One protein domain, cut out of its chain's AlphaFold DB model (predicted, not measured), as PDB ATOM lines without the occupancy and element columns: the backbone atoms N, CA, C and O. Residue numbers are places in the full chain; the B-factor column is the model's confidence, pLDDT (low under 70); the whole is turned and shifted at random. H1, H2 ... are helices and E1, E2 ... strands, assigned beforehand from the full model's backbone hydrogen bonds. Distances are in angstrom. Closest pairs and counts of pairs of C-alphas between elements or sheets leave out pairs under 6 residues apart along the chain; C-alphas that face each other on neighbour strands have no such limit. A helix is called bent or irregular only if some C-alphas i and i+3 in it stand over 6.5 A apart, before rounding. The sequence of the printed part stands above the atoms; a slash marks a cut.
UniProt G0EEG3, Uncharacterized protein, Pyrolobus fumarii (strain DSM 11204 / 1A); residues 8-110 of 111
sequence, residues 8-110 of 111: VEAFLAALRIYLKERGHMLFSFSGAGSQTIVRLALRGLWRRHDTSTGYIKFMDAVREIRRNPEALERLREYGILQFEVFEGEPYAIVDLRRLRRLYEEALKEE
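Overview. This is residues 8 to 110 of the 111 residues of an uncharacterized protein of Pyrolobus fumarii (strain DSM 11204 / 1A) (UniProt G0EEG3). A long, sharply bent helix forms the middle of a helical layer: its first arm H1a packs with H2, H3, H4 and H5, and the second arm H1b turns off toward one end of the domain. A small twisted sheet of three strands makes a wall along one side of these helices, its rim meeting H2, H3, H4 and H5. The printed part has 103 residues, with five named helices and three named strands in the order H1 E1 H2 H3 H4 E2 E3 H5; the antiparallel sheet runs E1 E3 E2, and the class is mixed, helices and strands. The whole is compact, with a radius of gyration of the C-alphas of 13.0 A and spans of 36 by 34 by 24 A.

Along the chain. H1, residues 8 to 33, begins at C-alpha 8 (43.941, -35.037, 25.843). By its hydrogen bonds it was assigned as one helix, but it is bent: C-alphas 21 and 24 are 7.8 A apart. Its arms are H1a, residues 8 to 21, 20.2 A long, and H1b, residues 24 to 33, 14.9 A. Then come E1, residues 37 to 41, 13.2 A; H2, 42 to 46, 6.3 A; H3, 58 to 67, 14.6 A; H4, 69 to 77, 13.0 A; E2, 80 to 86, 16.4 A; E3, 89 to 95, 19.3 A; and H5, 96 to 108, 18.4 A, ending at C-alpha 108 (52.597, -36.912, 44.339).

Arrangement. H1 is the hub, its arms about perpendicular at 83 degrees. With residues 16 to 20 alone, H1a touches H5, about perpendicular at 78 degrees; the closest C-alphas, of Leu 19 and Tyr 103, are 5.8 A apart. With residues 8 to 11 alone it touches H3 at a steep tilt of 51 degrees, opposite ways; the C-alphas of Ala 10 and Ala 61 are closest, 6.7 A. With residues 14 to 18 alone it touches H2, closest at the C-alphas of Ala 14 and Leu 45, 5.5 A. H4 stands at the sheet's level, with a height over the sheet of 2.6 A; H2, H3 and H5 only graze the sheet. E1 and E3 are antiparallel, with N 40 and O 92 2.8 A apart, within hydrogen-bond range. The hairpin E2 and E3 has N 91 and O 84 within that range at 2.8 A. Every O i to N i+4 pair is within range in H1a, H2 and H3, against 4 of 6 in H1b, 4 of 5 in H4 and 6 of 9 in H5.

Size, cuts and confidence. The C-alphas farthest apart, of Ala 32 and Gly 54, are 38.7 A apart. The printed part has no cut; H2 to H3 is a long link of 11 residues, and the other links are tight. The mean pLDDT of the printed part is 89.4, with residues 29 to 34 and residue 110 under 70.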
ATOM      1  N   VAL A   8      43.059 -34.120  25.111       95.06
ATOM      2  CA  VAL A   8      43.941 -35.037  25.843       95.06
ATOM      3  C   VAL A   8      44.065 -34.584  27.291       95.06
ATOM      4  O   VAL A   8      43.821 -35.382  28.191       95.06
ATOM      5  N   GLU A   9      44.351 -33.303  27.526       93.12
ATOM      6  CA  GLU A   9      44.440 -32.749  28.883       93.12
ATOM      7  C   GLU A   9      43.101 -32.843  29.617       93.12
ATOM      8  O   GLU A   9      43.058 -33.260  30.773       93.12
ATOM      9  N   ALA A  10      41.988 -32.562  28.930       93.69
ATOM     10  CA  ALA A  10      40.652 -32.732  29.499       93.69
ATOM     11  C   ALA A  10      40.385 -34.180  29.946       93.69
ATOM     12  O   ALA A  10      39.842 -34.428  31.026       93.69
ATOM     13  N   PHE A  11      40.798 -35.151  29.128       95.56
ATOM     14  CA  PHE A  11      40.675 -36.566  29.455       95.56
ATOM     15  C   PHE A  11      41.567 -36.964  30.638       95.56
ATOM     16  O   PHE A  11      41.099 -37.622  31.572       95.56
ATOM     17  N   LEU A  12      42.839 -36.558  30.607       94.62
ATOM     18  CA  LEU A  12      43.822 -36.878  31.640       94.62
ATOM     19  C   LEU A  12      43.461 -36.249  32.984       94.62
ATOM     20  O   LEU A  12      43.604 -36.919  34.002       94.62
ATOM     21  N   ALA A  13      42.926 -35.028  33.007       93.00
ATOM     22  CA  ALA A  13      42.456 -34.384  34.231       93.00
ATOM     23  C   ALA A  13      41.383 -35.231  34.938       93.00
ATOM     24  O   ALA A  13      41.535 -35.589  36.108       93.00
ATOM     25  N   ALA A  14      40.344 -35.653  34.210       94.19
ATOM     26  CA  ALA A  14      39.302 -36.516  34.772       94.19
ATOM     27  C   ALA A  14      39.848 -37.894  35.191       94.19
ATOM     28  O   ALA A  14      39.409 -38.471  36.193       94.19
ATOM     29  N   LEU A  15      40.807 -38.434  34.429       95.06
ATOM     30  CA  LEU A  15      41.449 -39.713  34.719       95.06
ATOM     31  C   LEU A  15      42.311 -39.658  35.977       95.06
ATOM     32  O   LEU A  15      42.217 -40.573  36.789       95.06
ATOM     33  N   ARG A  16      43.091 -38.595  36.183       93.75
ATOM     34  CA  ARG A  16      43.881 -38.398  37.406       93.75
ATOM     35  C   ARG A  16      42.976 -38.408  38.634       93.75
ATOM     36  O   ARG A  16      43.221 -39.188  39.548       93.75
ATOM     37  N   ILE A  17      41.876 -37.650  38.615       92.62
ATOM     38  CA  ILE A  17      40.898 -37.637  39.717       92.62
ATOM     39  C   ILE A  17      40.310 -39.041  39.934       92.62
ATOM     40  O   ILE A  17      40.235 -39.530  41.060       92.62
ATOM     41  N   TYR A  18      39.945 -39.742  38.856       93.62
ATOM     42  CA  TYR A  18      39.438 -41.113  38.958       93.62
ATOM     43  C   TYR A  18      40.458 -42.066  39.596       93.62
ATOM     44  O   TYR A  18      40.098 -42.877  40.452       93.62
ATOM     45  N   LEU A  19      41.723 -41.980  39.180       92.38
ATOM     46  CA  LEU A  19      42.804 -42.822  39.677       92.38
ATOM     47  C   LEU A  19      43.137 -42.518  41.137       92.38
ATOM     48  O   LEU A  19      43.380 -43.456  41.885       92.38
ATOM     49  N   LYS A  20      43.071 -41.262  41.584       90.62
ATOM     50  CA  LYS A  20      43.224 -40.933  43.010       90.62
ATOM     51  C   LYS A  20      42.184 -41.655  43.863       90.62
ATOM     52  O   LYS A  20      42.516 -42.335  44.828       90.62
ATOM     53  N   GLU A  21      40.921 -41.593  43.454       90.06
ATOM     54  CA  GLU A  21      39.829 -42.172  44.240       90.06
ATOM     55  C   GLU A  21      39.746 -43.705  44.150       90.06
ATOM     56  O   GLU A  21      39.320 -44.368  45.097       90.06
ATOM     57  N   ARG A  22      40.081 -44.290  42.991       89.06
ATOM     58  CA  ARG A  22      39.793 -45.707  42.683       89.06
ATOM     59  C   ARG A  22      40.981 -46.505  42.157       89.06
ATOM     60  O   ARG A  22      40.846 -47.709  41.934       89.06
ATOM     61  N   GLY A  23      42.132 -45.871  41.962       86.50
ATOM     62  CA  GLY A  23      43.334 -46.487  41.403       86.50
ATOM     63  C   GLY A  23      43.828 -47.653  42.248       86.50
ATOM     64  O   GLY A  23      44.117 -48.709  41.695       86.50
ATOM     65  N   HIS A  24      43.821 -47.523  43.578       87.06
ATOM     66  CA  HIS A  24      44.209 -48.616  44.475       87.06
ATOM     67  C   HIS A  24      43.404 -49.900  44.200       87.06
ATOM     68  O   HIS A  24      44.004 -50.943  43.962       87.06
ATOM     69  N   MET A  25      42.067 -49.821  44.110       85.19
ATOM     70  CA  MET A  25      41.223 -50.971  43.753       85.19
ATOM     71  C   MET A  25      41.562 -51.511  42.364       85.19
ATOM     72  O   MET A  25      41.756 -52.715  42.207       85.19
ATOM     73  N   LEU A  26      41.666 -50.628  41.362       86.31
ATOM     74  CA  LEU A  26      41.972 -51.009  39.982       86.31
ATOM     75  C   LEU A  26      43.273 -51.823  39.896       86.31
ATOM     76  O   LEU A  26      43.321 -52.863  39.237       86.31
ATOM     77  N   PHE A  27      44.318 -51.381  40.595       85.25
ATOM     78  CA  PHE A  27      45.616 -52.043  40.571       85.25
ATOM     79  C   PHE A  27      45.689 -53.279  41.474       85.25
ATOM     80  O   PHE A  27      46.370 -54.238  41.099       85.25
ATOM     81  N   SER A  28      44.967 -53.318  42.599       80.38
ATOM     82  CA  SER A  28      44.894 -54.501  43.468       80.38
ATOM     83  C   SER A  28      44.336 -55.725  42.736       80.38
ATOM     84  O   SER A  28      44.880 -56.818  42.887       80.38
ATOM     85  N   PHE A  29      43.323 -55.557  41.878       68.25
ATOM     86  CA  PHE A  29      42.786 -56.667  41.078       68.25
ATOM     87  C   PHE A  29      43.750 -57.141  39.981       68.25
ATOM     88  O   PHE A  29      43.835 -58.335  39.699       68.25
ATOM     89  N   SER A  30      44.528 -56.226  39.395       68.88
ATOM     90  CA  SER A  30      45.488 -56.569  38.335       68.88
ATOM     91  C   SER A  30      46.672 -57.407  38.827       68.88
ATOM     92  O   SER A  30      47.149 -58.277  38.098       68.88
ATOM     93  N   GLY A  31      47.104 -57.200  40.078       60.94
ATOM     94  CA  GLY A  31      48.185 -57.972  40.699       60.94
ATOM     95  C   GLY A  31      47.828 -59.443  40.933       60.94
ATOM     96  O   GLY A  31      48.716 -60.287  40.932       60.94
ATOM     97  N   ALA A  32      46.536 -59.761  41.073       61.19
ATOM     98  CA  ALA A  32      46.057 -61.127  41.277       61.19
ATOM     99  C   ALA A  32      45.798 -61.891  39.963       61.19
ATOM    100  O   ALA A  32      45.857 -63.117  39.947       61.19
ATOM    101  N   GLY A  33      45.501 -61.188  38.863       58.56
ATOM    102  CA  GLY A  33      44.959 -61.804  37.643       58.56
ATOM    103  C   GLY A  33      45.906 -61.936  36.446       58.56
ATOM    104  O   GLY A  33      45.472 -62.422  35.409       58.56
ATOM    105  N   SER A  34      47.156 -61.458  36.512       69.50
ATOM    106  CA  SER A  34      48.052 -61.280  35.339       69.50
ATOM    107  C   SER A  34      47.461 -60.443  34.186       69.50
ATOM    108  O   SER A  34      48.107 -60.259  33.153       69.50
ATOM    109  N   GLN A  35      46.248 -59.909  34.343       77.50
ATOM    110  CA  GLN A  35      45.554 -59.144  33.324       77.50
ATOM    111  C   GLN A  35      46.102 -57.720  33.305       77.50
ATOM    112  O   GLN A  35      45.871 -56.922  34.211       77.50
ATOM    113  N   THR A  36      46.840 -57.405  32.246       85.88
ATOM    114  CA  THR A  36      47.467 -56.093  32.061       85.88
ATOM    115  C   THR A  36      46.598 -55.133  31.259       85.88
ATOM    116  O   THR A  36      46.842 -53.936  31.307       85.88
ATOM    117  N   ILE A  37      45.586 -55.640  30.546       91.88
ATOM    118  CA  ILE A  37      44.677 -54.844  29.714       91.88
ATOM    119  C   ILE A  37      43.249 -54.970  30.242       91.88
ATOM    120  O   ILE A  37      42.715 -56.078  30.343       91.88
ATOM    121  N   VAL A  38      42.620 -53.834  30.545       91.00
ATOM    122  CA  VAL A  38      41.259 -53.774  31.097       91.00
ATOM    123  C   VAL A  38      40.380 -52.767  30.363       91.00
ATOM    124  O   VAL A  38      40.869 -51.851  29.703       91.00
ATOM    125  N   ARG A  39      39.060 -52.926  30.508       92.81
ATOM    126  CA  ARG A  39      38.074 -51.938  30.060       92.81
ATOM    127  C   ARG A  39      37.745 -50.987  31.205       92.81
ATOM    128  O   ARG A  39      37.255 -51.416  32.245       92.81
ATOM    129  N   LEU A  40      37.971 -49.699  30.994       92.62
ATOM    130  CA  LEU A  40      37.615 -48.636  31.923       92.62
ATOM    131  C   LEU A  40      36.359 -47.919  31.420       92.62
ATOM    132  O   LEU A  40      36.380 -47.281  30.367       92.62
ATOM    133  N   ALA A  41      35.258 -48.017  32.165       93.19
ATOM    134  CA  ALA A  41      34.002 -47.371  31.792       93.19
ATOM    135  C   ALA A  41      34.137 -45.840  31.817       93.19
ATOM    136  O   ALA A  41      34.440 -45.250  32.862       93.19
ATOM    137  N   LEU A  42      33.830 -45.170  30.698       94.12
ATOM    138  CA  LEU A  42      33.950 -43.710  30.613       94.12
ATOM    139  C   LEU A  42      32.941 -42.986  31.507       94.12
ATOM    140  O   LEU A  42      33.223 -41.889  31.975       94.12
ATOM    141  N   ARG A  43      31.807 -43.618  31.838       90.56
ATOM    142  CA  ARG A  43      30.821 -43.062  32.782       90.56
ATOM    143  C   ARG A  43      31.454 -42.679  34.127       90.56
ATOM    144  O   ARG A  43      31.038 -41.695  34.737       90.56
ATOM    145  N   GLY A  44      32.455 -43.434  34.588       86.88
ATOM    146  CA  GLY A  44      33.197 -43.107  35.806       86.88
ATOM    147  C   GLY A  44      33.994 -41.808  35.676       86.88
ATOM    148  O   GLY A  44      34.001 -40.999  36.600       86.88
ATOM    149  N   LEU A  45      34.602 -41.580  34.515       91.56
ATOM    150  CA  LEU A  45      35.376 -40.376  34.207       91.56
ATOM    151  C   LEU A  45      34.475 -39.147  34.037       91.56
ATOM    152  O   LEU A  45      34.816 -38.070  34.507       91.56
ATOM    153  N   TRP A  46      33.278 -39.312  33.463       89.56
ATOM    154  CA  TRP A  46      32.345 -38.201  33.208       89.56
ATOM    155  C   TRP A  46      31.987 -37.414  34.461       89.56
ATOM    156  O   TRP A  46      31.860 -36.198  34.406       89.56
ATOM    157  N   ARG A  47      31.823 -38.109  35.591       86.81
ATOM    158  CA  ARG A  47      31.468 -37.483  36.872       86.81
ATOM    159  C   ARG A  47      32.596 -36.638  37.468       86.81
ATOM    160  O   ARG A  47      32.339 -35.895  38.402       86.81
ATOM    161  N   ARG A  48      33.818 -36.796  36.960       89.69
ATOM    162  CA  ARG A  48      35.048 -36.143  37.436       89.69
ATOM    163  C   ARG A  48      35.606 -35.164  36.409       89.69
ATOM    164  O   ARG A  48      36.730 -34.702  36.540       89.69
ATOM    165  N   HIS A  49      34.840 -34.901  35.357       89.81
ATOM    166  CA  HIS A  49      35.220 -33.958  34.325       89.81
ATOM    167  C   HIS A  49      35.146 -32.532  34.852       89.81
ATOM    168  O   HIS A  49      34.111 -32.123  35.380       89.81
ATOM    169  N   ASP A  50      36.221 -31.781  34.647       86.06
ATOM    170  CA  ASP A  50      36.261 -30.355  34.928       86.06
ATOM    171  C   ASP A  50      35.955 -29.558  33.653       86.06
ATOM    172  O   ASP A  50      36.642 -29.668  32.633       86.06
ATOM    173  N   THR A  51      34.922 -28.720  33.713       86.12
ATOM    174  CA  THR A  51      34.540 -27.834  32.609       86.12
ATOM    175  C   THR A  51      35.562 -26.729  32.334       86.12
ATOM    176  O   THR A  51      35.539 -26.158  31.243       86.12
ATOM    177  N   SER A  52      36.474 -26.444  33.275       85.44
ATOM    178  CA  SER A  52      37.577 -25.488  33.095       85.44
ATOM    179  C   SER A  52      38.532 -25.890  31.964       85.44
ATOM    180  O   SER A  52      39.148 -25.035  31.337       85.44
ATOM    181  N   THR A  53      38.554 -27.177  31.601       82.94
ATOM    182  CA  THR A  53      39.340 -27.727  30.478       82.94
ATOM    183  C   THR A  53      38.824 -27.284  29.100       82.94
ATOM    184  O   THR A  53      39.328 -27.699  28.056       82.94
ATOM    185  N   GLY A  54      37.775 -26.457  29.075       82.62
ATOM    186  CA  GLY A  54      37.155 -25.906  27.876       82.62
ATOM    187  C   GLY A  54      36.090 -26.811  27.254       82.62
ATOM    188  O   GLY A  54      35.359 -26.372  26.365       82.62
ATOM    189  N   TYR A  55      35.931 -28.041  27.739       86.81
ATOM    190  CA  TYR A  55      34.857 -28.938  27.322       86.81
ATOM    191  C   TYR A  55      33.676 -28.845  28.281       86.81
ATOM    192  O   TYR A  55      33.801 -29.144  29.462       86.81
ATOM    193  N   ILE A  56      32.492 -28.505  27.769       85.69
ATOM    194  CA  ILE A  56      31.258 -28.529  28.575       85.69
ATOM    195  C   ILE A  56      30.888 -29.975  28.933       85.69
ATOM    196  O   ILE A  56      30.417 -30.254  30.032       85.69
ATOM    197  N   LYS A  57      31.104 -30.913  28.001       90.19
ATOM    198  CA  LYS A  57      30.848 -32.341  28.198       90.19
ATOM    199  C   LYS A  57      32.130 -33.123  27.961       90.19
ATOM    200  O   LYS A  57      32.715 -33.025  26.885       90.19
ATOM    201  N   PHE A  58      32.485 -34.001  28.896       92.94
ATOM    202  CA  PHE A  58      33.617 -34.925  28.739       92.94
ATOM    203  C   PHE A  58      33.567 -35.708  27.423       92.94
ATOM    204  O   PHE A  58      34.575 -35.913  26.755       92.94
ATOM    205  N   MET A  59      32.370 -36.144  27.022       93.75
ATOM    206  CA  MET A  59      32.219 -36.925  25.797       93.75
ATOM    207  C   MET A  59      32.513 -36.149  24.521       93.75
ATOM    208  O   MET A  59      32.782 -36.784  23.504       93.75
ATOM    209  N   ASP A  60      32.504 -34.820  24.558       93.38
ATOM    210  CA  ASP A  60      32.938 -34.028  23.414       93.38
ATOM    211  C   ASP A  60      34.469 -34.092  23.275       93.38
ATOM    212  O   ASP A  60      34.947 -34.349  22.173       93.38
ATOM    213  N   ALA A  61      35.221 -34.060  24.385       93.75
ATOM    214  CA  ALA A  61      36.668 -34.315  24.376       93.75
ATOM    215  C   ALA A  61      36.991 -35.720  23.843       93.75
ATOM    216  O   ALA A  61      37.809 -35.886  22.942       93.75
ATOM    217  N   VAL A  62      36.277 -36.747  24.324       94.44
ATOM    218  CA  VAL A  62      36.453 -38.132  23.847       94.44
ATOM    219  C   VAL A  62      36.156 -38.256  22.351       94.44
ATOM    220  O   VAL A  62      36.861 -38.965  21.633       94.44
ATOM    221  N   ARG A  63      35.109 -37.590  21.850       94.19
ATOM    222  CA  ARG A  63      34.780 -37.593  20.416       94.19
ATOM    223  C   ARG A  63      35.866 -36.923  19.586       94.19
ATOM    224  O   ARG A  63      36.166 -37.427  18.507       94.19
ATOM    225  N   GLU A  64      36.439 -35.826  20.068       94.56
ATOM    226  CA  GLU A  64      37.547 -35.147  19.397       94.56
ATOM    227  C   GLU A  64      38.805 -36.014  19.365       94.56
ATOM    228  O   GLU A  64      39.368 -36.199  18.288       94.56
ATOM    229  N   ILE A  65      39.168 -36.660  20.479       95.69
ATOM    230  CA  ILE A  65      40.265 -37.642  20.511       95.69
ATOM    231  C   ILE A  65      40.034 -38.754  19.488       95.69
ATOM    232  O   ILE A  65      40.919 -39.077  18.706       95.69
ATOM    233  N   ARG A  66      38.830 -39.336  19.436       93.62
ATOM    234  CA  ARG A  66      38.524 -40.422  18.487       93.62
ATOM    235  C   ARG A  66      38.614 -39.999  17.020       93.62
ATOM    236  O   ARG A  66      38.760 -40.862  16.162       93.62
ATOM    237  N   ARG A  67      38.482 -38.704  16.731       94.62
ATOM    238  CA  ARG A  67      38.613 -38.128  15.384       94.62
ATOM    239  C   ARG A  67      40.031 -37.650  15.081       94.62
ATOM    240  O   ARG A  67      40.310 -37.344  13.927       94.62
ATOM    241  N   ASN A  68      40.904 -37.593  16.085       94.19
ATOM    242  CA  ASN A  68      42.274 -37.128  15.966       94.19
ATOM    243  C   ASN A  68      43.260 -38.248  16.363       94.19
ATOM    244  O   ASN A  68      43.527 -38.441  17.551       94.19
ATOM    245  N   PRO A  69      43.837 -38.973  15.384       93.25
ATOM    246  CA  PRO A  69      44.811 -40.031  15.647       93.25
ATOM    247  C   PRO A  69      46.014 -39.581  16.484       93.25
ATOM    248  O   PRO A  69      46.496 -40.352  17.306       93.25
ATOM    249  N   GLU A  70      46.466 -38.334  16.328       95.88
ATOM    250  CA  GLU A  70      47.583 -37.774  17.097       95.88
ATOM    251  C   GLU A  70      47.225 -37.625  18.584       95.88
ATOM    252  O   GLU A  70      48.015 -37.968  19.462       95.88
ATOM    253  N   ALA A  71      45.996 -37.191  18.886       95.88
ATOM    254  CA  ALA A  71      45.504 -37.115  20.261       95.88
ATOM    255  C   ALA A  71      45.397 -38.505  20.908       95.88
ATOM    256  O   ALA A  71      45.707 -38.668  22.090       95.88
ATOM    257  N   LEU A  72      44.983 -39.519  20.140       95.75
ATOM    258  CA  LEU A  72      44.973 -40.899  20.619       95.75
ATOM    259  C   LEU A  72      46.394 -41.429  20.855       95.75
ATOM    260  O   LEU A  72      46.614 -42.122  21.843       95.75
ATOM    261  N   GLU A  73      47.355 -41.092  19.994       96.38
ATOM    262  CA  GLU A  73      48.747 -41.514  20.168       96.38
ATOM    263  C   GLU A  73      49.356 -40.935  21.448       96.38
ATOM    264  O   GLU A  73      49.920 -41.680  22.246       96.38
ATOM    265  N   ARG A  74      49.109 -39.651  21.737       96.00
ATOM    266  CA  ARG A  74      49.484 -39.041  23.025       96.00
ATOM    267  C   ARG A  74      48.885 -39.794  24.214       96.00
ATOM    268  O   ARG A  74      49.558 -40.040  25.205       96.00
ATOM    269  N   LEU A  75      47.624 -40.211  24.123       95.94
ATOM    270  CA  LEU A  75      46.965 -40.986  25.178       95.94
ATOM    271  C   LEU A  75      47.534 -42.407  25.356       95.94
ATOM    272  O   LEU A  75      47.505 -42.942  26.472       95.94
ATOM    273  N   ARG A  76      48.107 -43.011  24.308       95.56
ATOM    274  CA  ARG A  76      48.775 -44.324  24.386       95.56
ATOM    275  C   ARG A  76      50.043 -44.298  25.227       95.56
ATOM    276  O   ARG A  76      50.398 -45.331  25.809       95.56
ATOM    277  N   GLU A  77      50.697 -43.145  25.337       94.19
ATOM    278  CA  GLU A  77      51.840 -42.943  26.235       94.19
ATOM    279  C   GLU A  77      51.435 -43.151  27.702       94.19
ATOM    280  O   GLU A  77      52.183 -43.747  28.477       94.19
ATOM    281  N   TYR A  78      50.196 -42.789  28.052       94.12
ATOM    282  CA  TYR A  78      49.603 -42.972  29.384       94.12
ATOM    283  C   TYR A  78      48.883 -44.318  29.563       94.12
ATOM    284  O   TYR A  78      48.279 -44.577  30.604       94.12
ATOM    285  N   GLY A  79      48.929 -45.191  28.553       94.81
ATOM    286  CA  GLY A  79      48.309 -46.513  28.594       94.81
ATOM    287  C   GLY A  79      46.876 -46.578  28.080       94.81
ATOM    288  O   GLY A  79      46.276 -47.642  28.169       94.81
ATOM    289  N   ILE A  80      46.312 -45.512  27.515       96.62
ATOM    290  CA  ILE A  80      44.977 -45.552  26.903       96.62
ATOM    291  C   ILE A  80      45.121 -45.969  25.436       96.62
ATOM    292  O   ILE A  80      45.562 -45.197  24.592       96.62
ATOM    293  N   LEU A  81      44.778 -47.218  25.129       95.81
ATOM    294  CA  LEU A  81      45.086 -47.846  23.844       95.81
ATOM    295  C   LEU A  81      44.084 -47.477  22.745       95.81
ATOM    296  O   LEU A  81      44.478 -47.177  21.613       95.81
ATOM    297  N   GLN A  82      42.793 -47.529  23.082       96.31
ATOM    298  CA  GLN A  82      41.677 -47.233  22.184       96.31
ATOM    299  C   GLN A  82      40.372 -47.001  22.950       96.31
ATOM    300  O   GLN A  82      40.287 -47.241  24.155       96.31
ATOM    301  N   PHE A  83      39.340 -46.567  22.226       96.31
ATOM    302  CA  PHE A  83      37.982 -46.420  22.739       96.31
ATOM    303  C   PHE A  83      37.041 -47.393  22.043       96.31
ATOM    304  O   PHE A  83      37.011 -47.460  20.814       96.31
ATOM    305  N   GLU A  84      36.227 -48.086  22.826       95.44
ATOM    306  CA  GLU A  84      35.246 -49.056  22.345       95.44
ATOM    307  C   GLU A  84      33.853 -48.724  22.876       95.44
ATOM    308  O   GLU A  84      33.694 -47.997  23.858       95.44
ATOM    309  N   VAL A  85      32.833 -49.270  22.219       94.38
ATOM    310  CA  VAL A  85      31.470 -49.312  22.748       94.38
ATOM    311  C   VAL A  85      31.108 -50.778  22.926       94.38
ATOM    312  O   VAL A  85      31.175 -51.544  21.969       94.38
ATOM    313  N   PHE A  86      30.735 -51.159  24.141       92.19
ATOM    314  CA  PHE A  86      30.319 -52.513  24.487       92.19
ATOM    315  C   PHE A  86      28.974 -52.430  25.208       92.19
ATOM    316  O   PHE A  86      28.831 -51.639  26.136       92.19
ATOM    317  N   GLU A  87      27.976 -53.174  24.726       92.50
ATOM    318  CA  GLU A  87      26.596 -53.142  25.252       92.50
ATOM    319  C   GLU A  87      26.002 -51.720  25.355       92.50
ATOM    320  O   GLU A  87      25.261 -51.383  26.272       92.50
ATOM    321  N   GLY A  88      26.347 -50.850  24.400       90.88
ATOM    322  CA  GLY A  88      25.885 -49.458  24.371       90.88
ATOM    323  C   GLY A  88      26.612 -48.515  25.336       90.88
ATOM    324  O   GLY A  88      26.365 -47.309  25.301       90.88
ATOM    325  N   GLU A  89      27.547 -49.013  26.148       92.31
ATOM    326  CA  GLU A  89      28.361 -48.191  27.040       92.31
ATOM    327  C   GLU A  89      29.763 -47.937  26.458       92.31
ATOM    328  O   GLU A  89      30.381 -48.843  25.893       92.31
ATOM    329  N   PRO A  90      30.287 -46.702  26.555       94.31
ATOM    330  CA  PRO A  90      31.617 -46.387  26.058       94.31
ATOM    331  C   PRO A  90      32.707 -46.705  27.089       94.31
ATOM    332  O   PRO A  90      32.614 -46.330  28.264       94.31
ATOM    333  N   TYR A  91      33.784 -47.323  26.610       96.19
ATOM    334  CA  TYR A  91      34.945 -47.742  27.392       96.19
ATOM    335  C   TYR A  91      36.244 -47.208  26.788       96.19
ATOM    336  O   TYR A  91      36.369 -47.065  25.570       96.19
ATOM    337  N   ALA A  92      37.233 -46.965  27.644       96.19
ATOM    338  CA  ALA A  92      38.636 -46.912  27.257       96.19
ATOM    339  C   ALA A  92      39.272 -48.289  27.487       96.19
ATOM    340  O   ALA A  92      39.050 -48.912  28.525       96.19
ATOM    341  N   ILE A  93      40.069 -48.757  26.533       96.00
ATOM    342  CA  ILE A  93      40.914 -49.940  26.692       96.00
ATOM    343  C   ILE A  93      42.252 -49.477  27.235       96.00
ATOM    344  O   ILE A  93      42.889 -48.614  26.632       96.00
ATOM    345  N   VAL A  94      42.656 -50.017  28.381       94.94
ATOM    346  CA  VAL A  94      43.757 -49.459  29.166       94.94
ATOM    347  C   VAL A  94      44.798 -50.517  29.497       94.94
ATOM    348  O   VAL A  94      44.453 -51.568  30.030       94.94
ATOM    349  N   ASP A  95      46.066 -50.213  29.219       93.50
ATOM    350  CA  ASP A  95      47.237 -50.931  29.720       93.50
ATOM    351  C   ASP A  95      47.594 -50.427  31.124       93.50
ATOM    352  O   ASP A  95      48.100 -49.317  31.313       93.50
ATOM    353  N   LEU A  96      47.353 -51.276  32.119       91.00
ATOM    354  CA  LEU A  96      47.575 -50.971  33.526       91.00
ATOM    355  C   LEU A  96      49.050 -50.761  33.882       91.00
ATOM    356  O   LEU A  96      49.331 -50.055  34.850       91.00
ATOM    357  N   ARG A  97      50.002 -51.319  33.121       88.56
ATOM    358  CA  ARG A  97      51.435 -51.105  33.388       88.56
ATOM    359  C   ARG A  97      51.820 -49.654  33.137       88.56
ATOM    360  O   ARG A  97      52.513 -49.054  33.951       88.56
ATOM    361  N   ARG A  98      51.336 -49.091  32.029       91.06
ATOM    362  CA  ARG A  98      51.564 -47.686  31.666       91.06
ATOM    363  C   ARG A  98      50.716 -46.749  32.518       91.06
ATOM    364  O   ARG A  98      51.228 -45.750  33.011       91.06
ATOM    365  N   LEU A  99      49.461 -47.122  32.777       92.81
ATOM    366  CA  LEU A  99      48.552 -46.331  33.607       92.81
ATOM    367  C   LEU A  99      49.061 -46.154  35.044       92.81
ATOM    368  O   LEU A  99      48.814 -45.122  35.663       92.81
ATOM    369  N   ARG A 100      49.774 -47.151  35.586       90.00
ATOM    370  CA  ARG A 100      50.337 -47.090  36.941       90.00
ATOM    371  C   ARG A 100      51.244 -45.879  37.140       90.00
ATOM    372  O   ARG A 100      51.167 -45.254  38.190       90.00
ATOM    373  N   ARG A 101      52.030 -45.506  36.126       89.12
ATOM    374  CA  ARG A 101      52.880 -44.313  36.190       89.12
ATOM    375  C   ARG A 101      52.051 -43.045  36.403       89.12
ATOM    376  O   ARG A 101      52.360 -42.268  37.296       89.12
ATOM    377  N   LEU A 102      50.960 -42.887  35.648       90.50
ATOM    378  CA  LEU A 102      50.052 -41.746  35.793       90.50
ATOM    379  C   LEU A 102      49.395 -41.707  37.182       90.50
ATOM    380  O   LEU A 102      49.193 -40.636  37.741       90.50
ATOM    381  N   TYR A 103      49.061 -42.869  37.749       91.88
ATOM    382  CA  TYR A 103      48.534 -42.957  39.111       91.88
ATOM    383  C   TYR A 103      49.561 -42.522  40.162       91.88
ATOM    384  O   TYR A 103      49.232 -41.733  41.042       91.88
ATOM    385  N   GLU A 104      50.799 -43.005  40.059       89.94
ATOM    386  CA  GLU A 104      51.881 -42.636  40.977       89.94
ATOM    387  C   GLU A 104      52.242 -41.148  40.884       89.94
ATOM    388  O   GLU A 104      52.537 -40.533  41.904       89.94
ATOM    389  N   GLU A 105      52.201 -40.562  39.685       88.50
ATOM    390  CA  GLU A 105      52.366 -39.119  39.475       88.50
ATOM    391  C   GLU A 105      51.214 -38.335  40.120       88.50
ATOM    392  O   GLU A 105      51.467 -37.421  40.900       88.50
ATOM    393  N   ALA A 106      49.965 -38.754  39.892       86.94
ATOM    394  CA  ALA A 106      48.791 -38.084  40.448       86.94
ATOM    395  C   ALA A 106      48.795 -38.048  41.987       86.94
ATOM    396  O   ALA A 106      48.334 -37.071  42.573       86.94
ATOM    397  N   LEU A 107      49.308 -39.090  42.651       87.25
ATOM    398  CA  LEU A 107      49.420 -39.124  44.113       87.25
ATOM    399  C   LEU A 107      50.468 -38.149  44.673       87.25
ATOM    400  O   LEU A 107      50.326 -37.722  45.811       87.25
ATOM    401  N   LYS A 108      51.507 -37.805  43.901       85.19
ATOM    402  CA  LYS A 108      52.597 -36.912  44.339       85.19
ATOM    403  C   LYS A 108      52.265 -35.428  44.207       85.19
ATOM    404  O   LYS A 108      52.930 -34.613  44.823       85.19
ATOM    405  N   GLU A 109      51.260 -35.066  43.411       74.06
ATOM    406  CA  GLU A 109      50.810 -33.672  43.250       74.06
ATOM    407  C   GLU A 109      50.118 -33.100  44.514       74.06
ATOM    408  O   GLU A 109      49.606 -31.985  44.471       74.06
ATOM    409  N   GLU A 110      50.069 -33.850  45.624       54.78
ATOM    410  CA  GLU A 110      49.467 -33.449  46.909       54.78
ATOM    411  C   GLU A 110      50.482 -33.277  48.064       54.78
ATOM    412  O   GLU A 110      50.048 -33.003  49.183       54.78
TER     413      GLU A 110